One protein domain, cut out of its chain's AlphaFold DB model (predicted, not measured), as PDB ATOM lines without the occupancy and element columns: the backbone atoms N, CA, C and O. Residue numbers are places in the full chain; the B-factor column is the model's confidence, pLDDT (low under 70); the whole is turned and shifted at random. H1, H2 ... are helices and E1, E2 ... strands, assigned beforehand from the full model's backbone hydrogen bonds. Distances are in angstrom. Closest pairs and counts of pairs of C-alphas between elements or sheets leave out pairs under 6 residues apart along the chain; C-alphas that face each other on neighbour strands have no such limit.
ATOM      1  N   ARG A  25     -29.155   3.251  35.508       97.88
ATOM      2  CA  ARG A  25     -28.727   4.551  36.032       97.88
ATOM      3  C   ARG A  25     -28.321   5.443  34.870       97.88
ATOM      4  O   ARG A  25     -27.522   5.026  34.041       97.88
ATOM      5  N   ALA A  26     -28.840   6.665  34.830       98.44
ATOM      6  CA  ALA A  26     -28.606   7.586  33.725       98.44
ATOM      7  C   ALA A  26     -27.971   8.899  34.185       98.44
ATOM      8  O   ALA A  26     -28.242   9.386  35.283       98.44
ATOM      9  N   LEU A  27     -27.146   9.497  33.329       98.75
ATOM     10  CA  LEU A  27     -26.806  10.910  33.421       98.75
ATOM     11  C   LEU A  27     -28.041  11.726  33.038       98.75
ATOM     12  O   LEU A  27     -28.520  11.606  31.911       98.75
ATOM     13  N   GLU A  28     -28.522  12.563  33.954       98.75
ATOM     14  CA  GLU A  28     -29.559  13.550  33.664       98.75
ATOM     15  C   GLU A  28     -28.922  14.890  33.281       98.75
ATOM     16  O   GLU A  28     -28.016  15.396  33.957       98.75
ATOM     17  N   VAL A  29     -29.384  15.461  32.172       98.69
ATOM     18  CA  VAL A  29     -28.884  16.723  31.624       98.69
ATOM     19  C   VAL A  29     -30.061  17.609  31.260       98.69
ATOM     20  O   VAL A  29     -30.882  17.252  30.419       98.69
ATOM     21  N   THR A  30     -30.102  18.800  31.842       98.75
ATOM     22  CA  THR A  30     -31.048  19.843  31.460       98.75
ATOM     23  C   THR A  30     -30.391  20.760  30.440       98.75
ATOM     24  O   THR A  30     -29.347  21.360  30.695       98.75
ATOM     25  N   VAL A  31     -31.026  20.880  29.283       98.62
ATOM     26  CA  VAL A  31     -30.667  21.785  28.200       98.62
ATOM     27  C   VAL A  31     -31.692  22.909  28.155       98.62
ATOM     28  O   VAL A  31     -32.891  22.640  28.089       98.62
ATOM     29  N   THR A  32     -31.242  24.159  28.149       98.62
ATOM     30  CA  THR A  32     -32.122  25.326  28.009       98.62
ATOM     31  C   THR A  32     -31.730  26.160  26.803       98.62
ATOM     32  O   THR A  32     -30.560  26.217  26.433       98.62
ATOM     33  N   ALA A  33     -32.701  26.814  26.175       97.50
ATOM     34  CA  ALA A  33     -32.423  27.804  25.145       97.50
ATOM     35  C   ALA A  33     -33.535  28.860  25.093       97.50
ATOM     36  O   ALA A  33     -34.708  28.528  25.278       97.50
ATOM     37  N   PRO A  34     -33.196  30.131  24.823       96.56
ATOM     38  CA  PRO A  34     -34.199  31.182  24.700       96.56
ATOM     39  C   PRO A  34     -35.065  30.985  23.456       96.56
ATOM     40  O   PRO A  34     -36.263  31.248  23.502       96.56
ATOM     41  N   VAL A  35     -34.462  30.513  22.360       95.81
ATOM     42  CA  VAL A  35     -35.122  30.277  21.077       95.81
ATOM     43  C   VAL A  35     -34.530  29.030  20.424       95.81
ATOM     44  O   VAL A  35     -33.311  28.867  20.392       95.81
ATOM     45  N   VAL A  36     -35.395  28.168  19.892       96.44
ATOM     46  CA  VAL A  36     -35.017  27.019  19.057       96.44
ATOM     47  C   VAL A  36     -35.976  26.865  17.895       96.44
ATOM     48  O   VAL A  36     -37.120  27.320  17.930       96.44
ATOM     49  N   SER A  37     -35.536  26.159  16.865       94.19
ATOM     50  CA  SER A  37     -36.405  25.816  15.749       94.19
ATOM     51  C   SER A  37     -36.026  24.485  15.117       94.19
ATOM     52  O   SER A  37     -34.859  24.172  14.862       94.19
ATOM     53  N   PHE A  38     -37.043  23.686  14.827       93.88
ATOM     54  CA  PHE A  38     -36.890  22.318  14.359       93.88
ATOM     55  C   PHE A  38     -37.527  22.206  12.994       93.88
ATOM     56  O   PHE A  38     -38.728  22.016  12.885       93.88
ATOM     57  N   ARG A  39     -36.734  22.357  11.933       88.00
ATOM     58  CA  ARG A  39     -37.258  22.235  10.569       88.00
ATOM     59  C   ARG A  39     -38.000  20.908  10.418       88.00
ATOM     60  O   ARG A  39     -37.408  19.870  10.701       88.00
ATOM     61  N   ASP A  40     -39.227  20.961   9.912       86.38
ATOM     62  CA  ASP A  40     -39.925  19.774   9.430       86.38
ATOM     63  C   ASP A  40     -39.460  19.445   7.995       86.38
ATOM     64  O   ASP A  40     -39.757  20.195   7.058       86.38
ATOM     65  N   PRO A  41     -38.693  18.359   7.785       82.25
ATOM     66  CA  PRO A  41     -38.209  17.995   6.459       82.25
ATOM     67  C   PRO A  41     -39.315  17.549   5.490       82.25
ATOM     68  O   PRO A  41     -39.053  17.502   4.289       82.25
ATOM     69  N   LEU A  42     -40.532  17.249   5.964       82.00
ATOM     70  CA  LEU A  42     -41.666  16.888   5.101       82.00
ATOM     71  C   LEU A  42     -42.274  18.101   4.378       82.00
ATOM     72  O   LEU A  42     -42.988  17.928   3.391       82.00
ATOM     73  N   TYR A  43     -41.948  19.324   4.811       76.81
ATOM     74  CA  TYR A  43     -42.421  20.570   4.209       76.81
ATOM     75  C   TYR A  43     -41.239  21.374   3.654       76.81
ATOM     76  O   TYR A  43     -40.704  22.278   4.287       76.81
ATOM     77  N   SER A  44     -40.806  21.059   2.430       63.81
ATOM     78  CA  SER A  44     -39.652  21.721   1.796       63.81
ATOM     79  C   SER A  44     -39.929  23.167   1.347       63.81
ATOM     80  O   SER A  44     -38.993  23.964   1.250       63.81
ATOM     81  N   GLY A  45     -41.199  23.517   1.111       63.59
ATOM     82  CA  GLY A  45     -41.636  24.839   0.642       63.59
ATOM     83  C   GLY A  45     -42.047  25.831   1.737       63.59
ATOM     84  O   GLY A  45     -42.218  27.012   1.443       63.59
ATOM     85  N   VAL A  46     -42.189  25.385   2.991       66.69
ATOM     86  CA  VAL A  46     -42.616  26.218   4.129       66.69
ATOM     87  C   VAL A  46     -41.685  25.960   5.309       66.69
ATOM     88  O   VAL A  46     -41.325  24.823   5.587       66.69
ATOM     89  N   GLN A  47     -41.260  27.008   6.013       70.12
ATOM     90  CA  GLN A  47     -40.378  26.869   7.177       70.12
ATOM     91  C   GLN A  47     -41.186  26.613   8.451       70.12
ATOM     92  O   GLN A  47     -41.204  27.445   9.354       70.12
ATOM     93  N   VAL A  48     -41.837  25.449   8.492       82.44
ATOM     94  CA  VAL A  48     -42.586  24.974   9.661       82.44
ATOM     95  C   VAL A  48     -41.616  24.443  10.713       82.44
ATOM     96  O   VAL A  48     -40.661  23.722  10.382       82.44
ATOM     97  N   THR A  49     -41.861  24.796  11.977       89.75
ATOM     98  CA  THR A  49     -41.155  24.200  13.115       89.75
ATOM     99  C   THR A  49     -41.941  23.024  13.703       89.75
ATOM    100  O   THR A  49     -43.130  23.128  13.993       89.75
ATOM    101  N   LEU A  50     -41.272  21.891  13.931       94.38
ATOM    102  CA  LEU A  50     -41.801  20.801  14.748       94.38
ATOM    103  C   LEU A  50     -42.012  21.304  16.190       94.38
ATOM    104  O   LEU A  50     -41.254  22.162  16.656       94.38
ATOM    105  N   PRO A  51     -42.991  20.747  16.928       95.56
ATOM    106  CA  PRO A  51     -43.291  21.162  18.300       95.56
ATOM    107  C   PRO A  51     -42.260  20.664  19.329       95.56
ATOM    108  O   PRO A  51     -42.321  21.054  20.490       95.56
ATOM    109  N   CYS A  52     -41.338  19.787  18.925       97.06
ATOM    110  CA  CYS A  52     -40.235  19.261  19.730       97.06
ATOM    111  C   CYS A  52     -39.073  18.838  18.806       97.06
ATOM    112  O   CYS A  52     -39.289  18.699  17.593       97.06
ATOM    113  N   PRO A  53     -37.839  18.661  19.320       97.50
ATOM    114  CA  PRO A  53     -36.729  18.218  18.490       97.50
ATOM    115  C   PRO A  53     -36.930  16.771  18.045       97.50
ATOM    116  O   PRO A  53     -37.460  15.939  18.775       97.50
ATOM    117  N   SER A  54     -36.432  16.449  16.853       97.44
ATOM    118  CA  SER A  54     -36.331  15.056  16.423       97.44
ATOM    119  C   SER A  54     -35.210  14.327  17.184       97.44
ATOM    120  O   SER A  54     -34.250  14.979  17.616       97.44
ATOM    121  N   PRO A  55     -35.250  12.985  17.294       98.06
ATOM    122  CA  PRO A  55     -34.110  12.210  17.791       98.06
ATOM    123  C   PRO A  55     -32.805  12.546  17.049       98.06
ATOM    124  O   PRO A  55     -31.769  12.727  17.687       98.06
ATOM    125  N   ALA A  56     -32.860  12.753  15.726       97.12
ATOM    126  CA  ALA A  56     -31.697  13.163  14.937       97.12
ATOM    127  C   ALA A  56     -31.148  14.542  15.353       97.12
ATOM    128  O   ALA A  56     -29.937  14.760  15.326       97.12
ATOM    129  N   THR A  57     -32.018  15.476  15.755       97.00
ATOM    130  CA  THR A  57     -31.621  16.806  16.246       97.00
ATOM    131  C   THR A  57     -30.817  16.688  17.541       97.00
ATOM    132  O   THR A  57     -29.737  17.270  17.647       97.00
ATOM    133  N   VAL A  58     -31.311  15.906  18.506       98.06
ATOM    134  CA  VAL A  58     -30.609  15.649  19.777       98.06
ATOM    135  C   VAL A  58     -29.310  14.880  19.526       98.06
ATOM    136  O   VAL A  58     -28.266  15.235  20.067       98.06
ATOM    137  N   GLY A  59     -29.336  13.894  18.629       97.62
ATOM    138  CA  GLY A  59     -28.146  13.164  18.206       97.62
ATOM    139  C   GLY A  59     -27.070  14.060  17.594       97.62
ATOM    140  O   GLY A  59     -25.901  13.933  17.943       97.62
ATOM    141  N   GLY A  60     -27.447  15.025  16.751       96.81
ATOM    142  CA  GLY A  60     -26.513  16.008  16.197       96.81
ATOM    143  C   GLY A  60     -25.844  16.872  17.272       96.81
ATOM    144  O   GLY A  60     -24.641  17.126  17.195       96.81
ATOM    145  N   MET A  61     -26.590  17.273  18.307       98.00
ATOM    146  CA  MET A  61     -26.042  17.976  19.474       98.00
ATOM    147  C   MET A  61     -25.058  17.090  20.257       98.00
ATOM    148  O   MET A  61     -23.978  17.545  20.633       98.00
ATOM    149  N   LEU A  62     -25.386  15.812  20.462       98.31
ATOM    150  CA  LEU A  62     -24.510  14.854  21.146       98.31
ATOM    151  C   LEU A  62     -23.240  14.543  20.343       98.31
ATOM    152  O   LEU A  62     -22.145  14.517  20.907       98.31
ATOM    153  N   ALA A  63     -23.351  14.398  19.023       97.88
ATOM    154  CA  ALA A  63     -22.206  14.272  18.129       97.88
ATOM    155  C   ALA A  63     -21.325  15.530  18.167       97.88
ATOM    156  O   ALA A  63     -20.101  15.420  18.202       97.88
ATOM    157  N   ALA A  64     -21.919  16.728  18.242       97.62
ATOM    158  CA  ALA A  64     -21.178  17.977  18.416       97.62
ATOM    159  C   ALA A  64     -20.398  18.010  19.748       97.62
ATOM    160  O   ALA A  64     -19.230  18.406  19.769       97.62
ATOM    161  N   ALA A  65     -20.997  17.521  20.839       98.31
ATOM    162  CA  ALA A  65     -20.306  17.378  22.121       98.31
ATOM    163  C   ALA A  65     -19.137  16.383  22.034       98.31
ATOM    164  O   ALA A  65     -18.031  16.686  22.484       98.31
ATOM    165  N   ALA A  66     -19.366  15.222  21.412       98.38
ATOM    166  CA  ALA A  66     -18.373  14.160  21.253       98.38
ATOM    167  C   ALA A  66     -17.247  14.514  20.262       98.38
ATOM    168  O   ALA A  66     -16.136  13.993  20.374       98.38
ATOM    169  N   GLY A  67     -17.520  15.412  19.315       98.06
ATOM    170  CA  GLY A  67     -16.585  15.849  18.283       98.06
ATOM    171  C   GLY A  67     -16.810  15.278  16.889       98.06
ATOM    172  O   GLY A  67     -16.073  15.660  15.982       98.06
ATOM    173  N   GLY A  68     -17.820  14.432  16.716       97.69
ATOM    174  CA  GLY A  68     -18.142  13.741  15.474       97.69
ATOM    175  C   GLY A  68     -18.931  12.461  15.745       97.69
ATOM    176  O   GLY A  68     -18.954  11.966  16.873       97.69
ATOM    177  N   TRP A  69     -19.596  11.937  14.711       97.62
ATOM    178  CA  TRP A  69     -20.342  10.676  14.799       97.62
ATOM    179  C   TRP A  69     -19.429   9.466  15.027       97.62
ATOM    180  O   TRP A  69     -19.824   8.559  15.738       97.62
ATOM    181  N   ASP A  70     -18.173   9.513  14.570       97.12
ATOM    182  CA  ASP A  70     -17.134   8.500  14.835       97.12
ATOM    183  C   ASP A  70     -16.837   8.287  16.330       97.12
ATOM    184  O   ASP A  70     -16.163   7.333  16.714       97.12
ATOM    185  N   ARG A  71     -17.304   9.202  17.188       97.69
ATOM    186  CA  ARG A  71     -17.142   9.144  18.643       97.69
ATOM    187  C   ARG A  71     -18.428   8.782  19.374       97.69
ATOM    188  O   ARG A  71     -18.396   8.693  20.602       97.69
ATOM    189  N   VAL A  72     -19.545   8.611  18.680       97.94
ATOM    190  CA  VAL A  72     -20.839   8.262  19.274       97.94
ATOM    191  C   VAL A  72     -21.105   6.784  19.019       97.94
ATOM    192  O   VAL A  72     -20.883   6.312  17.913       97.94
ATOM    193  N   ASP A  73     -21.563   6.068  20.041       97.12
ATOM    194  CA  ASP A  73     -21.941   4.664  19.894       97.12
ATOM    195  C   ASP A  73     -23.105   4.514  18.895       97.12
ATOM    196  O   ASP A  73     -24.036   5.328  18.887       97.12
ATOM    197  N   GLU A  74     -23.057   3.489  18.043       97.06
ATOM    198  CA  GLU A  74     -24.121   3.217  17.075       97.06
ATOM    199  C   GLU A  74     -25.436   2.816  17.753       97.06
ATOM    200  O   GLU A  74     -26.510   3.071  17.201       97.06
ATOM    201  N   GLU A  75     -25.367   2.256  18.960       95.94
ATOM    202  CA  GLU A  75     -26.500   1.798  19.767       95.94
ATOM    203  C   GLU A  75     -26.899   2.793  20.865       95.94
ATOM    204  O   GLU A  75     -27.711   2.446  21.716       95.94
ATOM    205  N   LEU A  76     -26.395   4.038  20.812       96.94
ATOM    206  CA  LEU A  76     -26.638   5.086  21.812       96.94
ATOM    207  C   LEU A  76     -28.083   5.090  22.347       96.94
ATOM    208  O   LEU A  76     -29.028   5.494  21.659       96.94
ATOM    209  N   GLY A  77     -28.210   4.713  23.613       96.50
ATOM    210  CA  GLY A  77     -29.418   4.719  24.406       96.50
ATOM    211  C   GLY A  77     -29.637   6.064  25.081       96.50
ATOM    212  O   GLY A  77     -28.827   6.557  25.873       96.50
ATOM    213  N   PHE A  78     -30.767   6.678  24.742       98.50
ATOM    214  CA  PHE A  78     -31.167   7.958  25.293       98.50
ATOM    215  C   PHE A  78     -32.682   8.140  25.257       98.50
ATOM    216  O   PHE A  78     -33.408   7.481  24.508       98.50
ATOM    217  N   ALA A  79     -33.152   9.081  26.064       98.62
ATOM    218  CA  ALA A  79     -34.535   9.527  26.098       98.62
ATOM    219  C   ALA A  79     -34.574  11.006  26.466       98.62
ATOM    220  O   ALA A  79     -33.652  11.504  27.113       98.62
ATOM    221  N   PHE A  80     -35.643  11.711  26.110       98.69
ATOM    222  CA  PHE A  80     -35.805  13.085  26.569       98.69
ATOM    223  C   PHE A  80     -37.261  13.498  26.777       98.69
ATOM    224  O   PHE A  80     -38.194  12.949  26.188       98.69
ATOM    225  N   THR A  81     -37.423  14.534  27.597       98.50
ATOM    226  CA  THR A  81     -38.630  15.363  27.655       98.50
ATOM    227  C   THR A  81     -38.328  16.740  27.080       98.50
ATOM    228  O   THR A  81     -37.194  17.208  27.163       98.50
ATOM    229  N   PHE A  82     -39.329  17.389  26.491       98.56
ATOM    230  CA  PHE A  82     -39.186  18.704  25.879       98.56
ATOM    231  C   PHE A  82     -40.376  19.605  26.202       98.56
ATOM    232  O   PHE A  82     -41.529  19.214  26.032       98.56
ATOM    233  N   ARG A  83     -40.097  20.839  26.622       98.00
ATOM    234  CA  ARG A  83     -41.093  21.889  26.844       98.00
ATOM    235  C   ARG A  83     -40.652  23.184  26.178       98.00
ATOM    236  O   ARG A  83     -39.464  23.488  26.156       98.00
ATOM    237  N   ALA A  84     -41.629  23.946  25.704       97.75
ATOM    238  CA  ALA A  84     -41.466  25.321  25.252       97.75
ATOM    239  C   ALA A  84     -42.474  26.213  25.984       97.75
ATOM    240  O   ALA A  84     -43.630  25.819  26.151       97.75
ATOM    241  N   GLY A  85     -42.040  27.395  26.418       97.12
ATOM    242  CA  GLY A  85     -42.899  28.399  27.050       97.12
ATOM    243  C   GLY A  85     -43.770  29.171  26.054       97.12
ATOM    244  O   GLY A  85     -44.811  29.707  26.432       97.12
ATOM    245  N   GLY A  86     -43.392  29.198  24.774       96.00
ATOM    246  CA  GLY A  86     -44.177  29.857  23.733       96.00
ATOM    247  C   GLY A  86     -43.703  29.555  22.316       96.00
ATOM    248  O   GLY A  86     -42.754  28.801  22.098       96.00
ATOM    249  N   THR A  87     -44.375  30.166  21.345       96.00
ATOM    250  CA  THR A  87     -44.023  30.108  19.924       96.00
ATOM    251  C   THR A  87     -44.011  31.512  19.332       96.00
ATOM    252  O   THR A  87     -44.636  32.431  19.866       96.00
ATOM    253  N   GLY A  88     -43.290  31.693  18.232       94.62
ATOM    254  CA  GLY A  88     -43.237  32.967  17.527       94.62
ATOM    255  C   GLY A  88     -42.772  32.817  16.086       94.62
ATOM    256  O   GLY A  88     -42.416  31.725  15.637       94.62
ATOM    257  N   VAL A  89     -42.797  33.934  15.363       93.69
ATOM    258  CA  VAL A  89     -42.323  34.035  13.981       93.69
ATOM    259  C   VAL A  89     -41.321  35.174  13.901       93.69
ATOM    260  O   VAL A  89     -41.635  36.302  14.271       93.69
ATOM    261  N   ASP A  90     -40.127  34.864  13.417       90.81
ATOM    262  CA  ASP A  90     -39.102  35.839  13.066       90.81
ATOM    263  C   ASP A  90     -39.154  36.136  11.559       90.81
ATOM    264  O   ASP A  90     -39.429  35.244  10.749       90.81
ATOM    265  N   LEU A  91     -38.905  37.388  11.174       92.25
ATOM    266  CA  LEU A  91     -38.808  37.805   9.777       92.25
ATOM    267  C   LEU A  91     -37.327  37.905   9.399       92.25
ATOM    268  O   LEU A  91     -36.698  38.954   9.539       92.25
ATOM    269  N   GLU A  92     -36.770  36.818   8.870       88.81
ATOM    270  CA  GLU A  92     -35.376  36.786   8.426       88.81
ATOM    271  C   GLU A  92     -35.280  37.210   6.951       88.81
ATOM    272  O   GLU A  92     -35.890  36.598   6.071       88.81
ATOM    273  N   THR A  93     -34.475  38.231   6.649       88.81
ATOM    274  CA  THR A  93     -34.199  38.649   5.264       88.81
ATOM    275  C   THR A  93     -32.853  38.109   4.798       88.81
ATOM    276  O   THR A  93     -31.808  38.438   5.354       88.81
ATOM    277  N   TYR A  94     -32.871  37.277   3.755       84.19
ATOM    278  CA  TYR A  94     -31.651  36.765   3.131       84.19
ATOM    279  C   TYR A  94     -31.202  37.690   2.020       84.19
ATOM    280  O   TYR A  94     -32.015  38.114   1.205       84.19
ATOM    281  N   HIS A  95     -29.897  37.915   1.936       86.50
ATOM    282  CA  HIS A  95     -29.261  38.607   0.821       86.50
ATOM    283  C   HIS A  95     -28.427  37.581   0.046       86.50
ATOM    284  O   HIS A  95     -27.298  37.294   0.451       86.50
ATOM    285  N   ALA A 107     -34.533  38.522   0.010       85.25
ATOM    286  CA  ALA A 107     -35.610  37.547   0.088       85.25
ATOM    287  C   ALA A 107     -36.077  37.418   1.548       85.25
ATOM    288  O   ALA A 107     -35.449  36.673   2.311       85.25
ATOM    289  N   PRO A 108     -37.140  38.130   1.968       86.94
ATOM    290  CA  PRO A 108     -37.714  37.966   3.299       86.94
ATOM    291  C   PRO A 108     -38.341  36.576   3.449       86.94
ATOM    292  O   PRO A 108     -38.975  36.060   2.523       86.94
ATOM    293  N   ARG A 109     -38.175  35.953   4.618       86.25
ATOM    294  CA  ARG A 109     -38.822  34.687   4.973       86.25
ATOM    295  C   ARG A 109     -39.289  34.706   6.419       86.25
ATOM    296  O   ARG A 109     -38.534  35.058   7.319       86.25
ATOM    297  N   ASN A 110     -40.508  34.225   6.619       89.56
ATOM    298  CA  ASN A 110     -41.030  33.937   7.945       89.56
ATOM    299  C   ASN A 110     -40.412  32.647   8.478       89.56
ATOM    300  O   ASN A 110     -40.346  31.632   7.777       89.56
ATOM    301  N   ARG A 111     -39.970  32.706   9.728       88.12
ATOM    302  CA  ARG A 111     -39.239  31.660  10.427       88.12
ATOM    303  C   ARG A 111     -39.919  31.378  11.751       88.12
ATOM    304  O   ARG A 111     -39.771  32.139  12.699       88.12
ATOM    305  N   GLU A 112     -40.629  30.263  11.830       93.00
ATOM    306  CA  GLU A 112     -41.200  29.829  13.103       93.00
ATOM    307  C   GLU A 112     -40.101  29.416  14.089       93.00
ATOM    308  O   GLU A 112     -39.051  28.877  13.693       93.00
ATOM    309  N   PHE A 113     -40.361  29.668  15.372       94.31
ATOM    310  CA  PHE A 113     -39.516  29.270  16.489       94.31
ATOM    311  C   PHE A 113     -40.331  28.934  17.745       94.31
ATOM    312  O   PHE A 113     -41.480  29.349  17.905       94.31
ATOM    313  N   LEU A 114     -39.699  28.185  18.646       96.81
ATOM    314  CA  LEU A 114     -40.161  27.896  19.998       96.81
ATOM    315  C   LEU A 114     -39.315  28.703  20.985       96.81
ATOM    316  O   LEU A 114     -38.095  28.769  20.835       96.81
ATOM    317  N   ALA A 115     -39.962  29.315  21.972       97.00
ATOM    318  CA  ALA A 115     -39.335  30.187  22.958       97.00
ATOM    319  C   ALA A 115     -39.293  29.539  24.344       97.00
ATOM    320  O   ALA A 115     -40.171  28.737  24.671       97.00
ATOM    321  N   ASP A 116     -38.310  29.945  25.150       97.38
ATOM    322  CA  ASP A 116     -38.137  29.528  26.549       97.38
ATOM    323  C   ASP A 116     -38.206  28.004  26.702       97.38
ATOM    324  O   ASP A 116     -39.153  27.433  27.252       97.38
ATOM    325  N   VAL A 117     -37.243  27.323  26.076       97.56
ATOM    326  CA  VAL A 117     -37.283  25.869  25.962       97.56
ATOM    327  C   VAL A 117     -36.442  25.189  27.022       97.56
ATOM    328  O   VAL A 117     -35.354  25.643  27.382       97.56
ATOM    329  N   THR A 118     -36.943  24.048  27.479       98.44
ATOM    330  CA  THR A 118     -36.241  23.130  28.373       98.44
ATOM    331  C   THR A 118     -36.337  21.721  27.807       98.44
ATOM    332  O   THR A 118     -37.434  21.208  27.579       98.44
ATOM    333  N   LEU A 119     -35.190  21.079  27.606       98.56
ATOM    334  CA  LEU A 119     -35.074  19.665  27.276       98.56
ATOM    335  C   LEU A 119     -34.369  18.950  28.429       98.56
ATOM    336  O   LEU A 119     -33.254  19.321  28.780       98.56
ATOM    337  N   CYS A 120     -34.997  17.931  29.009       98.62
ATOM    338  CA  CYS A 120     -34.335  17.045  29.969       98.62
ATOM    339  C   CYS A 120     -33.953  15.756  29.250       98.62
ATOM    340  O   CYS A 120     -34.829  15.098  28.690       98.62
ATOM    341  N   LEU A 121     -32.664  15.433  29.234       98.69
ATOM    342  CA  LEU A 121     -32.059  14.306  28.538       98.69
ATOM    343  C   LEU A 121     -31.544  13.282  29.550       98.69
ATOM    344  O   LEU A 121     -30.840  13.649  30.490       98.69
ATOM    345  N   TRP A 122     -31.815  12.004  29.292       98.81
ATOM    346  CA  TRP A 122     -31.221  10.881  30.012       98.81
ATOM    347  C   TRP A 122     -30.317  10.079  29.078       98.81
ATOM    348  O   TRP A 122     -30.732   9.720  27.977       98.81
ATOM    349  N   LEU A 123     -29.093   9.805  29.535       98.56
ATOM    350  CA  LEU A 123     -28.086   8.981  28.858       98.56
ATOM    351  C   LEU A 123     -27.631   7.883  29.822       98.56
ATOM    352  O   LEU A 123     -27.069   8.198  30.871       98.56
ATOM    353  N   TRP A 124     -27.883   6.616  29.505       97.94
ATOM    354  CA  TRP A 124     -27.527   5.487  30.383       97.94
ATOM    355  C   TRP A 124     -26.305   4.696  29.911       97.94
ATOM    356  O   TRP A 124     -25.695   4.008  30.726       97.94
ATOM    357  N   ASP A 125     -25.889   4.855  28.655       95.69
ATOM    358  CA  ASP A 125     -24.671   4.224  28.139       95.69
ATOM    359  C   ASP A 125     -23.454   5.110  28.412       95.69
ATOM    360  O   ASP A 125     -23.368   6.230  27.912       95.69
ATOM    361  N   ASP A 126     -22.522   4.616  29.228       96.50
ATOM    362  CA  ASP A 126     -21.342   5.343  29.728       96.50
ATOM    363  C   ASP A 126     -21.645   6.793  30.204       96.50
ATOM    364  O   ASP A 126     -21.198   7.785  29.605       96.50
ATOM    365  N   PRO A 127     -22.399   6.955  31.315       97.75
ATOM    366  CA  PRO A 127     -22.778   8.265  31.854       97.75
ATOM    367  C   PRO A 127     -21.589   9.203  32.114       97.75
ATOM    368  O   PRO A 127     -21.692  10.420  31.949       97.75
ATOM    369  N   GLU A 128     -20.444   8.654  32.519       97.81
ATOM    370  CA  GLU A 128     -19.273   9.442  32.901       97.81
ATOM    371  C   GLU A 128     -18.510   9.961  31.673       97.81
ATOM    372  O   GLU A 128     -18.034  11.102  31.657       97.81
ATOM    373  N   LEU A 129     -18.456   9.188  30.586       97.94
ATOM    374  CA  LEU A 129     -17.979   9.687  29.298       97.94
ATOM    375  C   LEU A 129     -18.826  10.852  28.788       97.94
ATOM    376  O   LEU A 129     -18.268  11.882  28.388       97.94
ATOM    377  N   TRP A 130     -20.153  10.724  28.822       98.44
ATOM    378  CA  TRP A 130     -21.044  11.798  28.379       98.44
ATOM    379  C   TRP A 130     -20.935  13.043  29.248       98.44
ATOM    380  O   TRP A 130     -20.874  14.149  28.707       98.44
ATOM    381  N   ARG A 131     -20.792  12.887  30.567       98.62
ATOM    382  CA  ARG A 131     -20.526  14.004  31.482       98.62
ATOM    383  C   ARG A 131     -19.286  14.790  31.058       98.62
ATOM    384  O   ARG A 131     -19.342  16.017  30.962       98.62
ATOM    385  N   ARG A 132     -18.172  14.106  30.763       98.19
ATOM    386  CA  ARG A 132     -16.933  14.764  30.301       98.19
ATOM    387  C   ARG A 132     -17.133  15.496  28.974       98.19
ATOM    388  O   ARG A 132     -16.705  16.643  28.852       98.19
ATOM    389  N   ARG A 133     -17.800  14.857  28.008       98.38
ATOM    390  CA  ARG A 133     -18.083  15.436  26.680       98.38
ATOM    391  C   ARG A 133     -18.971  16.674  26.767       98.38
ATOM    392  O   ARG A 133     -18.700  17.655  26.093       98.38
ATOM    393  N   LEU A 134     -19.996  16.656  27.615       98.25
ATOM    394  CA  LEU A 134     -20.927  17.776  27.765       98.25
ATOM    395  C   LEU A 134     -20.345  18.931  28.591       98.25
ATOM    396  O   LEU A 134     -20.666  20.084  28.324       98.25
ATOM    397  N   ARG A 135     -19.444  18.656  29.546       97.62
ATOM    398  CA  ARG A 135     -18.698  19.708  30.267       97.62
ATOM    399  C   ARG A 135     -17.672  20.422  29.388       97.62
ATOM    400  O   ARG A 135     -17.360  21.582  29.639       97.62
ATOM    401  N   ARG A 136     -17.101  19.722  28.406       97.75
ATOM    402  CA  ARG A 136     -16.101  20.260  27.471       97.75
ATOM    403  C   ARG A 136     -16.421  19.817  26.042       97.75
ATOM    404  O   ARG A 136     -15.700  18.978  25.496       97.75
ATOM    405  N   PRO A 137     -17.497  20.355  25.445       98.00
ATOM    406  CA  PRO A 137     -17.904  19.958  24.109       98.00
ATOM    407  C   PRO A 137     -16.858  20.402  23.090       98.00
ATOM    408  O   PRO A 137     -16.304  21.499  23.184       98.00
ATOM    409  N   ARG A 138     -16.582  19.547  22.100       98.25
ATOM    410  CA  ARG A 138     -15.604  19.868  21.048       98.25
ATOM    411  C   ARG A 138     -16.107  20.967  20.106       98.25
ATOM    412  O   ARG A 138     -15.300  21.699  19.539       98.25
ATOM    413  N   TRP A 139     -17.424  21.081  19.955       96.88
ATOM    414  CA  TRP A 139     -18.087  22.077  19.118       96.88
ATOM    415  C   TRP A 139     -19.134  22.862  19.919       96.88
ATOM    416  O   TRP A 139     -19.703  22.312  20.863       96.88
ATOM    417  N   PRO A 140     -19.447  24.119  19.540       95.31
ATOM    418  CA  PRO A 140     -20.544  24.862  20.151       95.31
ATOM    419  C   PRO A 140     -21.848  24.078  20.049       95.31
ATOM    420  O   PRO A 140     -22.244  23.677  18.949       95.31
ATOM    421  N   LEU A 141     -22.502  23.874  21.188       96.94
ATOM    422  CA  LEU A 141     -23.738  23.111  21.252       96.94
ATOM    423  C   LEU A 141     -24.933  23.984  20.886       96.94
ATOM    424  O   LEU A 141     -25.004  25.164  21.233       96.94
ATOM    425  N   ARG A 142     -25.850  23.379  20.137       95.31
ATOM    426  CA  ARG A 142     -26.994  24.038  19.509       95.31
ATOM    427  C   ARG A 142     -28.159  23.070  19.495       95.31
ATOM    428  O   ARG A 142     -27.937  21.860  19.408       95.31
ATOM    429  N   LEU A 143     -29.377  23.594  19.489       93.50
ATOM    430  CA  LEU A 143     -30.584  22.780  19.399       93.50
ATOM    431  C   LEU A 143     -31.485  23.336  18.294       93.50
ATOM    432  O   LEU A 143     -32.312  24.203  18.532       93.50
ATOM    433  N   GLY A 144     -31.305  22.834  17.069       90.69
ATOM    434  CA  GLY A 144     -32.005  23.348  15.889       90.69
ATOM    435  C   GLY A 144     -31.062  24.021  14.897       90.69
ATOM    436  O   GLY A 144     -30.271  23.342  14.235       90.69
ATOM    437  N   ARG A 145     -31.166  25.346  14.741       86.06
ATOM    438  CA  ARG A 145     -30.365  26.113  13.773       86.06
ATOM    439  C   ARG A 145     -28.972  26.448  14.304       86.06
ATOM    440  O   ARG A 145     -28.636  26.250  15.466       86.06
ATOM    441  N   SER A 146     -28.132  26.979  13.418       82.94
ATOM    442  CA  SER A 146     -26.761  27.372  13.747       82.94
ATOM    443  C   SER A 146     -26.657  28.495  14.777       82.94
ATOM    444  O   SER A 146     -25.632  28.574  15.444       82.94
ATOM    445  N   GLN A 147     -27.683  29.338  14.885       84.38
ATOM    446  CA  GLN A 147     -27.742  30.442  15.842       84.38
ATOM    447  C   GLN A 147     -28.407  30.077  17.182       84.38
ATOM    448  O   GLN A 147     -28.318  30.857  18.126       84.38
ATOM    449  N   ASP A 148     -29.042  28.904  17.278       88.56
ATOM    450  CA  ASP A 148     -29.838  28.492  18.440       88.56
ATOM    451  C   ASP A 148     -28.911  27.889  19.521       88.56
ATOM    452  O   ASP A 148     -28.819  26.667  19.673       88.56
ATOM    453  N   LEU A 149     -28.149  28.744  20.217       92.69
ATOM    454  CA  LEU A 149     -27.238  28.347  21.303       92.69
ATOM    455  C   LEU A 149     -27.997  27.826  22.530       92.69
ATOM    456  O   LEU A 149     -29.101  28.278  22.832       92.69
ATOM    457  N   ILE A 150     -27.357  26.916  23.268       97.38
ATOM    458  CA  ILE A 150     -27.944  26.285  24.456       97.38
ATOM    459  C   ILE A 150     -27.130  26.540  25.727       97.38
ATOM    460  O   ILE A 150     -25.904  26.662  25.686       97.38
ATOM    461  N   GLY A 151     -27.820  26.541  26.865       97.50
ATOM    462  CA  GLY A 151     -27.255  26.338  28.194       97.50
ATOM    463  C   GLY A 151     -27.352  24.870  28.616       97.50
ATOM    464  O   GLY A 151     -28.246  24.149  28.174       97.50
ATOM    465  N   LEU A 152     -26.429  24.432  29.476       97.94
ATOM    466  CA  LEU A 152     -26.405  23.082  30.038       97.94
ATOM    467  C   LEU A 152     -26.309  23.114  31.562       97.94
ATOM    468  O   LEU A 152     -25.427  23.768  32.118       97.94
ATOM    469  N   THR A 153     -27.130  22.292  32.207       98.50
ATOM    470  CA  THR A 153     -26.990  21.892  33.608       98.50
ATOM    471  C   THR A 153     -26.901  20.373  33.653       98.50
ATOM    472  O   THR A 153     -27.777  19.682  33.140       98.50
ATOM    473  N   ILE A 154     -25.835  19.838  34.245       98.50
ATOM    474  CA  ILE A 154     -25.557  18.397  34.284       98.50
ATOM    475  C   ILE A 154     -25.676  17.935  35.735       98.50
ATOM    476  O   ILE A 154     -24.993  18.493  36.595       98.50
ATOM    477  N   ALA A 155     -26.506  16.923  36.004       97.25
ATOM    478  CA  ALA A 155     -26.662  16.370  37.348       97.25
ATOM    479  C   ALA A 155     -25.324  15.847  37.886       97.25
ATOM    480  O   ALA A 155     -24.565  15.227  37.139       97.25
ATOM    481  N   GLU A 156     -25.013  16.090  39.162       95.31
ATOM    482  CA  GLU A 156     -23.746  15.663  39.776       95.31
ATOM    483  C   GLU A 156     -23.606  14.141  39.817       95.31
ATOM    484  O   GLU A 156     -22.558  13.629  39.427       95.31
ATOM    485  N   ASP A 157     -24.689  13.442  40.141       97.06
ATOM    486  CA  ASP A 157     -24.780  11.985  40.174       97.06
ATOM    487  C   ASP A 157     -25.651  11.438  39.039       97.06
ATOM    488  O   ASP A 157     -26.352  12.172  38.339       97.06
ATOM    489  N   THR A 158     -25.596  10.120  38.836       98.19
ATOM    490  CA  THR A 158     -26.576   9.432  37.984       98.19
ATOM    491  C   THR A 158     -27.897   9.249  38.725       98.19
ATOM    492  O   THR A 158     -27.903   8.958  39.923       98.19
ATOM    493  N   VAL A 159     -29.014   9.354  38.009       97.88
ATOM    494  CA  VAL A 159     -30.363   9.132  38.547       97.88
ATOM    495  C   VAL A 159     -30.831   7.698  38.263       97.88
ATOM    496  O   VAL A 159     -30.510   7.163  37.197       97.88
ATOM    497  N   PRO A 160     -31.549   7.039  39.192       97.94
ATOM    498  CA  PRO A 160     -32.158   5.742  38.921       97.94
ATOM    499  C   PRO A 160     -33.355   5.894  37.977       97.94
ATOM    500  O   PRO A 160     -34.170   6.805  38.134       97.94
ATOM    501  N   LEU A 161     -33.466   4.966  37.033       98.12
ATOM    502  CA  LEU A 161     -34.629   4.772  36.174       98.12
ATOM    503  C   LEU A 161     -35.306   3.466  36.585       98.12
ATOM    504  O   LEU A 161     -34.623   2.456  36.734       98.12
ATOM    505  N   TYR A 162     -36.617   3.480  36.799       97.94
ATOM    506  CA  TYR A 162     -37.361   2.345  37.345       97.94
ATOM    507  C   TYR A 162     -38.094   1.561  36.254       97.94
ATOM    508  O   TYR A 162     -38.606   2.150  35.302       97.94
ATOM    509  N   GLU A 163     -38.190   0.239  36.418       96.38
ATOM    510  CA  GLU A 163     -38.929  -0.689  35.542       96.38
ATOM    511  C   GLU A 163     -40.446  -0.598  35.755       96.38
ATOM    512  O   GLU A 163     -41.142  -1.585  35.996       96.38
ATOM    513  N   THR A 164     -40.978   0.615  35.702       95.62
ATOM    514  CA  THR A 164     -42.408   0.884  35.797       95.62
ATOM    515  C   THR A 164     -42.795   1.922  34.747       95.62
ATOM    516  O   THR A 164     -42.046   2.883  34.543       95.62
ATOM    517  N   PRO A 165     -43.962   1.770  34.090       96.25
ATOM    518  CA  PRO A 165     -44.438   2.757  33.131       96.25
ATOM    519  C   PRO A 165     -44.548   4.146  33.761       96.25
ATOM    520  O   PRO A 165     -45.222   4.326  34.777       96.25
ATOM    521  N   GLY A 166     -43.913   5.137  33.139       96.75
ATOM    522  CA  GLY A 166     -44.094   6.538  33.507       96.75
ATOM    523  C   GLY A 166     -45.256   7.187  32.756       96.75
ATOM    524  O   GLY A 166     -45.778   6.658  31.772       96.75
ATOM    525  N   HIS A 167     -45.646   8.377  33.204       97.31
ATOM    526  CA  HIS A 167     -46.638   9.203  32.519       97.31
ATOM    527  C   HIS A 167     -45.974  10.007  31.402       97.31
ATOM    528  O   HIS A 167     -44.902  10.578  31.623       97.31
ATOM    529  N   LEU A 168     -46.619  10.094  30.230       97.31
ATOM    530  CA  LEU A 168     -46.037  10.745  29.054       97.31
ATOM    531  C   LEU A 168     -45.568  12.171  29.366       97.31
ATOM    532  O   LEU A 168     -44.419  12.507  29.100       97.31
ATOM    533  N   GLY A 169     -46.431  13.013  29.938       96.62
ATOM    534  CA  GLY A 169     -46.121  14.412  30.214       96.62
ATOM    535  C   GLY A 169     -45.551  15.110  28.981       96.62
ATOM    536  O   GLY A 169     -46.241  15.283  27.984       96.62
ATOM    537  N   ALA A 170     -44.280  15.501  29.068       96.50
ATOM    538  CA  ALA A 170     -43.528  16.159  28.001       96.50
ATOM    539  C   ALA A 170     -42.517  15.227  27.299       96.50
ATOM    540  O   ALA A 170     -41.604  15.707  26.631       96.50
ATOM    541  N   ALA A 171     -42.605  13.911  27.501       98.00
ATOM    542  CA  ALA A 171     -41.712  12.932  26.891       98.00
ATOM    543  C   ALA A 171     -42.042  12.739  25.411       98.00
ATOM    544  O   ALA A 171     -43.206  12.786  25.003       98.00
ATOM    545  N   LEU A 172     -41.010  12.477  24.610       98.06
ATOM    546  CA  LEU A 172     -41.207  11.948  23.270       98.06
ATOM    547  C   LEU A 172     -41.363  10.428  23.365       98.06
ATOM    548  O   LEU A 172     -40.414   9.742  23.735       98.06
ATOM    549  N   ALA A 173     -42.536   9.897  23.022       97.50
ATOM    550  CA  ALA A 173     -42.774   8.456  23.028       97.50
ATOM    551  C   ALA A 173     -42.753   7.882  21.614       97.50
ATOM    552  O   ALA A 173     -43.348   8.453  20.701       97.50
ATOM    553  N   VAL A 174     -42.109   6.731  21.425       96.31
ATOM    554  CA  VAL A 174     -42.252   5.948  20.189       96.31
ATOM    555  C   VAL A 174     -43.711   5.511  20.063       96.31
ATOM    556  O   VAL A 174     -44.316   5.072  21.039       96.31
ATOM    557  N   HIS A 175     -44.295   5.653  18.873       93.56
ATOM    558  CA  HIS A 175     -45.646   5.162  18.627       93.56
ATOM    559  C   HIS A 175     -45.663   3.631  18.729       93.56
ATOM    560  O   HIS A 175     -44.929   2.948  18.014       93.56
ATOM    561  N   THR A 176     -46.547   3.103  19.571       91.62
ATOM    562  CA  THR A 176     -46.869   1.677  19.667       91.62
ATOM    563  C   THR A 176     -48.390   1.497  19.636       91.62
ATOM    564  O   THR A 176     -49.108   2.431  20.001       91.62
ATOM    565  N   PRO A 177     -48.904   0.320  19.231       90.12
ATOM    566  CA  PRO A 177     -50.344   0.044  19.259       90.12
ATOM    567  C   PRO A 177     -50.972   0.179  20.655       90.12
ATOM    568  O   PRO A 177     -52.141   0.534  20.763       90.12
ATOM    569  N   ASP A 178     -50.186  -0.070  21.706       90.25
ATOM    570  CA  ASP A 178     -50.636  -0.026  23.101       90.25
ATOM    571  C   ASP A 178     -50.619   1.390  23.701       90.25
ATOM    572  O   ASP A 178     -51.133   1.610  24.799       90.25
ATOM    573  N   LEU A 179     -50.010   2.363  23.013       91.75
ATOM    574  CA  LEU A 179     -49.989   3.746  23.468       91.75
ATOM    575  C   LEU A 179     -51.304   4.438  23.108       91.75
ATOM    576  O   LEU A 179     -51.638   4.591  21.931       91.75
ATOM    577  N   ASP A 180     -52.008   4.915  24.134       91.75
ATOM    578  CA  ASP A 180     -53.288   5.605  23.994       91.75
ATOM    579  C   ASP A 180     -53.212   6.729  22.936       91.75
ATOM    580  O   ASP A 180     -52.384   7.644  23.055       91.75
ATOM    581  N   PRO A 181     -54.072   6.713  21.901       91.44
ATOM    582  CA  PRO A 181     -54.114   7.769  20.903       91.44
ATOM    583  C   PRO A 181     -54.370   9.174  21.459       91.44
ATOM    584  O   PRO A 181     -53.964  10.154  20.829       91.44
ATOM    585  N   ALA A 182     -55.011   9.282  22.625       92.25
ATOM    586  CA  ALA A 182     -55.241  10.537  23.333       92.25
ATOM    587  C   ALA A 182     -54.000  11.045  24.089       92.25
ATOM    588  O   ALA A 182     -53.980  12.200  24.509       92.25
ATOM    589  N   ALA A 183     -52.941  10.233  24.218       91.19
ATOM    590  CA  ALA A 183     -51.746  10.597  24.974       91.19
ATOM    591  C   ALA A 183     -51.017  11.818  24.398       91.19
ATOM    592  O   ALA A 183     -50.389  12.553  25.154       91.19
ATOM    593  N   GLY A 184     -51.098  12.049  23.087       94.12
ATOM    594  CA  GLY A 184     -50.465  13.179  22.414       94.12
ATOM    595  C   GLY A 184     -50.628  13.117  20.898       94.12
ATOM    596  O   GLY A 184     -51.139  12.136  20.350       94.12
ATOM    597  N   ARG A 185     -50.163  14.157  20.201       94.94
ATOM    598  CA  ARG A 185     -50.212  14.226  18.736       94.94
ATOM    599  C   ARG A 185     -49.180  13.282  18.134       94.94
ATOM    600  O   ARG A 185     -48.046  13.220  18.603       94.94
ATOM    601  N   GLU A 186     -49.568  12.599  17.065       95.69
ATOM    602  CA  GLU A 186     -48.641  11.802  16.274       95.69
ATOM    603  C   GLU A 186     -47.739  12.688  15.403       95.69
ATOM    604  O   GLU A 186     -48.211  13.605  14.726       95.69
ATOM    605  N   LEU A 187     -46.437  12.408  15.426       95.38
ATOM    606  CA  LEU A 187     -45.401  13.120  14.689       95.38
ATOM    607  C   LEU A 187     -44.524  12.116  13.946       95.38
ATOM    608  O   LEU A 187     -44.004  11.172  14.543       95.38
ATOM    609  N   ARG A 188     -44.293  12.354  12.653       95.88
ATOM    610  CA  ARG A 188     -43.301  11.612  11.875       95.88
ATOM    611  C   ARG A 188     -42.028  12.438  11.780       95.88
ATOM    612  O   ARG A 188     -42.041  13.519  11.204       95.88
ATOM    613  N   MET A 189     -40.936  11.941  12.355       96.44
ATOM    614  CA  MET A 189     -39.695  12.707  12.512       96.44
ATOM    615  C   MET A 189     -38.454  11.886  12.138       96.44
ATOM    616  O   MET A 189     -38.488  10.653  12.213       96.44
ATOM    617  N   PRO A 190     -37.342  12.537  11.752       96.38
ATOM    618  CA  PRO A 190     -36.070  11.857  11.537       96.38
ATOM    619  C   PRO A 190     -35.518  11.239  12.828       96.38
ATOM    620  O   PRO A 190     -35.247  11.938  13.805       96.38
ATOM    621  N   CYS A 191     -35.284   9.930  12.814       96.88
ATOM    622  CA  CYS A 191     -34.492   9.257  13.839       96.88
ATOM    623  C   CYS A 191     -33.001   9.469  13.588       96.88
ATOM    624  O   CYS A 191     -32.282   9.873  14.488       96.88
ATOM    625  N   ALA A 192     -32.559   9.231  12.351       97.00
ATOM    626  CA  ALA A 192     -31.169   9.360  11.922       97.00
ATOM    627  C   ALA A 192     -31.109   9.824  10.459       97.00
ATOM    628  O   ALA A 192     -32.007   9.522   9.667       97.00
ATOM    629  N   VAL A 193     -30.051  10.549  10.097       94.94
ATOM    630  CA  VAL A 193     -29.819  11.083   8.744       94.94
ATOM    631  C   VAL A 193     -28.378  10.771   8.348       94.94
ATOM    632  O   VAL A 193     -27.475  10.923   9.170       94.94
ATOM    633  N   THR A 194     -28.149  10.332   7.109       94.62
ATOM    634  CA  THR A 194     -26.789  10.102   6.599       94.62
ATOM    635  C   THR A 194     -25.984  11.407   6.532       94.62
ATOM    636  O   THR A 194     -26.574  12.481   6.370       94.62
ATOM    637  N   PRO A 195     -24.640  11.361   6.623       91.00
ATOM    638  CA  PRO A 195     -23.806  12.561   6.510       91.00
ATOM    639  C   PRO A 195     -24.005  13.303   5.185       91.00
ATOM    640  O   PRO A 195     -24.060  14.533   5.167       91.00
ATOM    641  N   GLU A 196     -24.190  12.556   4.092       91.44
ATOM    642  CA  GLU A 196     -24.473  13.089   2.754       91.44
ATOM    643  C   GLU A 196     -25.901  13.635   2.613       91.44
ATOM    644  O   GLU A 196     -26.209  14.305   1.629       91.44
ATOM    645  N   ARG A 197     -26.769  13.389   3.607       89.19
ATOM    646  CA  ARG A 197     -28.186  13.789   3.641       89.19
ATOM    647  C   ARG A 197     -29.027  13.215   2.496       89.19
ATOM    648  O   ARG A 197     -30.077  13.761   2.171       89.19
ATOM    649  N   ASP A 198     -28.584  12.106   1.919       91.44
ATOM    650  CA  ASP A 198     -29.252  11.372   0.842       91.44
ATOM    651  C   ASP A 198     -30.244  10.311   1.351       91.44
ATOM    652  O   ASP A 198     -31.115   9.869   0.604       91.44
ATOM    653  N   ALA A 199     -30.161   9.923   2.627       93.50
ATOM    654  CA  ALA A 199     -31.074   8.974   3.249       93.50
ATOM    655  C   ALA A 199     -31.429   9.376   4.687       93.50
ATOM    656  O   ALA A 199     -30.625   9.927   5.442       93.50
ATOM    657  N   THR A 200     -32.668   9.082   5.080       95.00
ATOM    658  CA  THR A 200     -33.200   9.364   6.419       95.00
ATOM    659  C   THR A 200     -33.949   8.147   6.941       95.00
ATOM    660  O   THR A 200     -34.837   7.618   6.269       95.00
ATOM    661  N   ARG A 201     -33.627   7.729   8.167       96.12
ATOM    662  CA  ARG A 201     -34.442   6.786   8.931       96.12
ATOM    663  C   ARG A 201     -35.520   7.569   9.665       96.12
ATOM    664  O   ARG A 201     -35.205   8.392  10.519       96.12
ATOM    665  N   TRP A 202     -36.777   7.302   9.340       96.44
ATOM    666  CA  TRP A 202     -37.932   7.955   9.952       96.44
ATOM    667  C   TRP A 202     -38.502   7.120  11.095       96.44
ATOM    668  O   TRP A 202     -38.483   5.892  11.030       96.44
ATOM    669  N   GLY A 203     -39.052   7.795  12.099       96.38
ATOM    670  CA  GLY A 203     -39.849   7.190  13.160       96.38
ATOM    671  C   GLY A 203     -41.183   7.905  13.318       96.38
ATOM    672  O   GLY A 203     -41.330   9.067  12.926       96.38
ATOM    673  N   THR A 204     -42.141   7.191  13.896       97.12
ATOM    674  CA  THR A 204     -43.439   7.729  14.299       97.12
ATOM    675  C   THR A 204     -43.464   7.819  15.816       97.12
ATOM    676  O   THR A 204     -43.127   6.858  16.507       97.12
ATOM    677  N   PHE A 205     -43.848   8.981  16.327       97.44
ATOM    678  CA  PHE A 205     -43.808   9.308  17.743       97.44
ATOM    679  C   PHE A 205     -45.121   9.934  18.193       97.44
ATOM    680  O   PHE A 205     -45.857  10.484  17.377       97.44
ATOM    681  N   ARG A 206     -45.378   9.914  19.498       97.19
ATOM    682  CA  ARG A 206     -46.400  10.736  20.141       97.19
ATOM    683  C   ARG A 206     -45.763  11.746  21.075       97.19
ATOM    684  O   ARG A 206     -44.831  11.431  21.812       97.19
ATOM    685  N   PHE A 207     -46.296  12.960  21.032       97.56
ATOM    686  CA  PHE A 207     -45.846  14.065  21.862       97.56
ATOM    687  C   PHE A 207     -47.027  14.958  22.248       97.56
ATOM    688  O   PHE A 207     -47.831  15.358  21.399       97.56
ATOM    689  N   ASP A 208     -47.123  15.287  23.533       96.50
ATOM    690  CA  ASP A 208     -48.046  16.297  24.039       96.50
ATOM    691  C   ASP A 208     -47.301  17.617  24.255       96.50
ATOM    692  O   ASP A 208     -46.578  17.800  25.233       96.50
ATOM    693  N   HIS A 209     -47.524  18.567  23.347       92.31
ATOM    694  CA  HIS A 209     -46.927  19.902  23.405       92.31
ATOM    695  C   HIS A 209     -47.314  20.706  24.655       92.31
ATOM    696  O   HIS A 209     -46.596  21.634  25.019       92.31
ATOM    697  N   THR A 210     -48.418  20.363  25.329       92.25
ATOM    698  CA  THR A 210     -48.787  21.015  26.593       92.25
ATOM    699  C   THR A 210     -47.977  20.478  27.773       92.25
ATOM    700  O   THR A 210     -47.872  21.140  28.808       92.25
ATOM    701  N   GLY A 211     -47.395  19.282  27.629       92.19
ATOM    702  CA  GLY A 211     -46.617  18.602  28.657       92.19
ATOM    703  C   GLY A 211     -47.439  18.138  29.863       92.19
ATOM    704  O   GLY A 211     -46.857  17.973  30.944       92.19
ATOM    705  N   ARG A 212     -48.765  17.999  29.712       93.62
ATOM    706  CA  ARG A 212     -49.737  17.719  30.791       93.62
ATOM    707  C   ARG A 212     -50.324  16.313  30.726       93.62
ATOM    708  O   ARG A 212     -51.021  15.923  31.664       93.62
ATOM    709  N   SER A 213     -50.053  15.568  29.660       94.50
ATOM    710  CA  SER A 213     -50.523  14.200  29.468       94.50
ATOM    711  C   SER A 213     -50.189  13.316  30.669       94.50
ATOM    712  O   SER A 213     -49.035  13.190  31.080       94.50
ATOM    713  N   ARG A 214     -51.224  12.694  31.237       95.62
ATOM    714  CA  ARG A 214     -51.115  11.713  32.327       95.62
ATOM    715  C   ARG A 214     -51.363  10.291  31.836       95.62
ATOM    716  O   ARG A 214     -51.663   9.416  32.636       95.62
ATOM    717  N   HIS A 215     -51.276  10.056  30.532       96.56
ATOM    718  CA  HIS A 215     -51.410   8.708  30.000       96.56
ATOM    719  C   HIS A 215     -50.124   7.930  30.318       96.56
ATOM    720  O   HIS A 215     -49.031   8.458  30.072       96.56
ATOM    721  N   PRO A 216     -50.218   6.721  30.897       96.25
ATOM    722  CA  PRO A 216     -49.054   5.865  31.078       96.25
ATOM    723  C   PRO A 216     -48.495   5.465  29.710       96.25
ATOM    724  O   PRO A 216     -49.251   5.292  28.754       96.25
ATOM    725  N   VAL A 217     -47.175   5.312  29.614       96.44
ATOM    726  CA  VAL A 217     -46.497   4.850  28.394       96.44
ATOM    727  C   VAL A 217     -46.023   3.410  28.611       96.44
ATOM    728  O   VAL A 217     -45.008   3.207  29.289       96.44
ATOM    729  N   PRO A 218     -46.729   2.395  28.076       94.19
ATOM    730  CA  PRO A 218     -46.309   1.003  28.200       94.19
ATOM    731  C   PRO A 218     -44.892   0.786  27.656       94.19
ATOM    732  O   PRO A 218     -44.522   1.354  26.629       94.19
ATOM    733  N   GLY A 219     -44.086  -0.016  28.357       91.69
ATOM    734  CA  GLY A 219     -42.698  -0.301  27.970       91.69
ATOM    735  C   GLY A 219     -41.699   0.839  28.210       91.69
ATOM    736  O   GLY A 219     -40.528   0.687  27.876       91.69
ATOM    737  N   SER A 220     -42.129   1.965  28.789       96.50
ATOM    738  CA  SER A 220     -41.210   2.999  29.281       96.50
ATOM    739  C   SER A 220     -40.620   2.635  30.643       96.50
ATOM    740  O   SER A 220     -41.200   1.852  31.398       96.50
ATOM    741  N   TRP A 221     -39.488   3.254  30.967       98.00
ATOM    742  CA  TRP A 221     -39.042   3.395  32.349       98.00
ATOM    743  C   TRP A 221     -39.660   4.644  32.971       98.00
ATOM    744  O   TRP A 221     -40.234   5.488  32.272       98.00
ATOM    745  N   SER A 222     -39.488   4.809  34.279       97.88
ATOM    746  CA  SER A 222     -39.886   6.032  34.968       97.88
ATOM    747  C   SER A 222     -38.771   6.645  35.803       97.88
ATOM    748  O   SER A 222     -37.881   5.964  36.313       97.88
ATOM    749  N   THR A 223     -38.813   7.965  35.945       97.31
ATOM    750  CA  THR A 223     -38.066   8.687  36.980       97.31
ATOM    751  C   THR A 223     -38.723   8.501  38.351       97.31
ATOM    752  O   THR A 223     -39.861   8.045  38.458       97.31
ATOM    753  N   ALA A 224     -38.047   8.926  39.425       94.94
ATOM    754  CA  ALA A 224     -38.606   8.885  40.782       94.94
ATOM    755  C   ALA A 224     -39.918   9.679  40.938       94.94
ATOM    756  O   ALA A 224     -40.746   9.335  41.775       94.94
ATOM    757  N   ASP A 225     -40.122  10.723  40.129       94.25
ATOM    758  CA  ASP A 225     -41.357  11.512  40.097       94.25
ATOM    759  C   ASP A 225     -42.377  11.016  39.052       94.25
ATOM    760  O   ASP A 225     -43.372  11.689  38.779       94.25
ATOM    761  N   GLY A 226     -42.158   9.827  38.478       95.31
ATOM    762  CA  GLY A 226     -43.122   9.131  37.629       95.31
ATOM    763  C   GLY A 226     -43.230   9.659  36.197       95.31
ATOM    764  O   GLY A 226     -44.251   9.415  35.543       95.31
ATOM    765  N   ARG A 227     -42.221  10.385  35.693       96.69
ATOM    766  CA  ARG A 227     -42.151  10.805  34.281       96.69
ATOM    767  C   ARG A 227     -41.691   9.642  33.421       96.69
ATOM    768  O   ARG A 227     -40.772   8.927  33.808       96.69
ATOM    769  N   ALA A 228     -42.295   9.485  32.248       97.69
ATOM    770  CA  ALA A 228     -41.858   8.492  31.279       97.69
ATOM    771  C   ALA A 228     -40.451   8.813  30.757       97.69
ATOM    772  O   ALA A 228     -40.188   9.906  30.252       97.69
ATOM    773  N   VAL A 229     -39.576   7.816  30.826       98.25
ATOM    774  CA  VAL A 229     -38.282   7.776  30.150       98.25
ATOM    775  C   VAL A 229     -38.398   6.703  29.079       98.25
ATOM    776  O   VAL A 229     -38.353   5.508  29.363       98.25
ATOM    777  N   VAL A 230     -38.655   7.142  27.847       97.69
ATOM    778  CA  VAL A 230     -38.925   6.257  26.708       97.69
ATOM    779  C   VAL A 230     -37.647   6.089  25.891       97.69
ATOM    780  O   VAL A 230     -37.208   7.077  25.298       97.69
ATOM    781  N   PRO A 231     -37.048   4.886  25.824       97.25
ATOM    782  CA  PRO A 231     -35.901   4.642  24.959       97.25
ATOM    783  C   PRO A 231     -36.200   5.006  23.505       97.25
ATOM    784  O   PRO A 231     -37.127   4.479  22.888       97.25
ATOM    785  N   LEU A 232     -35.422   5.944  22.965       97.94
ATOM    786  CA  LEU A 232     -35.567   6.407  21.592       97.94
ATOM    787  C   LEU A 232     -34.655   5.614  20.649       97.94
ATOM    788  O   LEU A 232     -33.586   5.160  21.056       97.94
ATOM    789  N   PRO A 233     -35.027   5.471  19.362       97.25
ATOM    790  CA  PRO A 233     -34.142   4.867  18.378       97.25
ATOM    791  C   PRO A 233     -32.826   5.643  18.278       97.25
ATOM    792  O   PRO A 233     -32.854   6.870  18.159       97.25
ATOM    793  N   SER A 234     -31.698   4.924  18.236       96.88
ATOM    794  CA  SER A 234     -30.370   5.541  18.100       96.88
ATOM    795  C   SER A 234     -30.326   6.563  16.953       96.88
ATOM    796  O   SER A 234     -30.796   6.281  15.842       96.88
ATOM    797  N   PRO A 235     -29.750   7.753  17.160       97.25
ATOM    798  CA  PRO A 235     -29.712   8.761  16.121       97.25
ATOM    799  C   PRO A 235     -28.507   8.592  15.186       97.25
ATOM    800  O   PRO A 235     -28.325   9.403  14.276       97.25
ATOM    801  N   HIS A 236     -27.681   7.558  15.401       97.94
ATOM    802  CA  HIS A 236     -26.429   7.365  14.683       97.94
ATOM    803  C   HIS A 236     -26.661   7.109  13.179       97.94
ATOM    804  O   HIS A 236     -27.485   6.257  12.820       97.94
ATOM    805  N   PRO A 237     -25.929   7.786  12.268       97.19
ATOM    806  CA  PRO A 237     -26.107   7.638  10.825       97.19
ATOM    807  C   PRO A 237     -25.917   6.214  10.287       97.19
ATOM    808  O   PRO A 237     -26.542   5.865   9.287       97.19
ATOM    809  N   ALA A 238     -25.105   5.377  10.947       95.94
ATOM    810  CA  ALA A 238     -24.916   3.970  10.564       95.94
ATOM    811  C   ALA A 238     -26.207   3.136  10.672       95.94
ATOM    812  O   ALA A 238     -26.361   2.134   9.980       95.94
ATOM    813  N   THR A 239     -27.187   3.588  11.463       95.25
ATOM    814  CA  THR A 239     -28.494   2.920  11.580       95.25
ATOM    815  C   THR A 239     -29.411   3.158  10.375       95.25
ATOM    816  O   THR A 239     -30.484   2.553  10.275       95.25
ATOM    817  N   VAL A 240     -29.034   4.054   9.453       94.69
ATOM    818  CA  VAL A 240     -29.823   4.364   8.259       94.69
ATOM    819  C   VAL A 240     -29.560   3.314   7.182       94.69
ATOM    820  O   VAL A 240     -28.473   3.236   6.613       94.69
TER     821      VAL A 240
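AT A GLANCE: This is residues 25 to 95 and 107 to 240 of the 249 residues of the protein "CRISPR-associated protein Cas5" of Streptomyces alkaliphilus (UniProt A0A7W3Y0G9). A long, twisted sheet of four strands, E2 E3 E1 E4, makes one side of the domain, with H2 over one of its faces; past the end of E1, E2 and E3 run on as a two-stranded arm to the cut, which makes much of the length. H1 lies between H2 and the hairpin E6 and E7, and the small strand pair E5 and E8 lies at another border of the body. The printed part has 205 residues, with two named helices and eight named strands in the order E1 H1 E2 E3 H2 E4 E5 E6 E7 E8; each sheet is antiparallel and the class is mixed, helices and strands. The whole is compact, with a radius of gyration of the C-alphas of 16.4 A and spans of 53 by 39 by 31 A.

HOW THE PARTS SIT: E1, residues 25 to 36, is an inner strand between E3, residues 107 to 123, and E4, residues 151 to 162. N 31 and O 119 of E1 and E3 are 2.8 A apart, and N 30 and O 153 of E1 and E4 2.8 A, within hydrogen-bond range. E2, residues 78 to 94, is an edge strand beside E3, with N 90 and O 111 at 2.8 A. H1, residues 55 to 66, only grazes this sheet, with its residues 55 to 59. E1, H1 and E2 form a split strand-helix-strand unit, two strands running the same way with another between them, here E3; its crossover is right-handed. E3, H2, residues 127 to 135, and E4 form a second, also right-handed, with E1 between. H2 is on the sheet at a height of 8.6 A, over E1 and only just not over E4, on which 2 of its C-alphas fall; it runs along the strands, at 21 degrees to E1 on the local plane. H1 touches H2 with residues 65 to 66 alone, about perpendicular at 77 degrees; the closest C-alphas, of Ala 65 and Arg 133, are 5.4 A apart. E6, residues 185 to 193, and E7, residues 200 to 207, form a hairpin, with N 187 and O 205 at 2.8 A. The closest C-alphas of H1 and E6, Ala 56 and Ala 192, are 4.9 A apart. E5, residues 167 to 169, and E8, residues 213 to 216, are antiparallel, with N 169 and O 213 at 2.8 A. In H1 and H2 every O i to N i+4 pair is within hydrogen-bond range.

IN THESE COORDINATES: E1 begins at C-alpha 25, (-28.727, 4.551, 36.032), and bends by 82 degrees at residue 33. H1 is 16.2 A long, E2 36.3 A and E3 41.2 A. E8 ends at C-alpha 216, (-49.054, 5.865, 31.078).

THE WHOLE: The C-alphas farthest apart, of His 95 and Glu 163, are 53.3 A apart. Residues 96 to 106 are not printed, and C-alphas 95 and 107 are 6.5 A apart across the cut. The links E1 to H1, H1 to E2, H2 to E4 and E5 to E6 are long. Mean pLDDT of the printed part is 94.7; residues 44 to 46 are under 70.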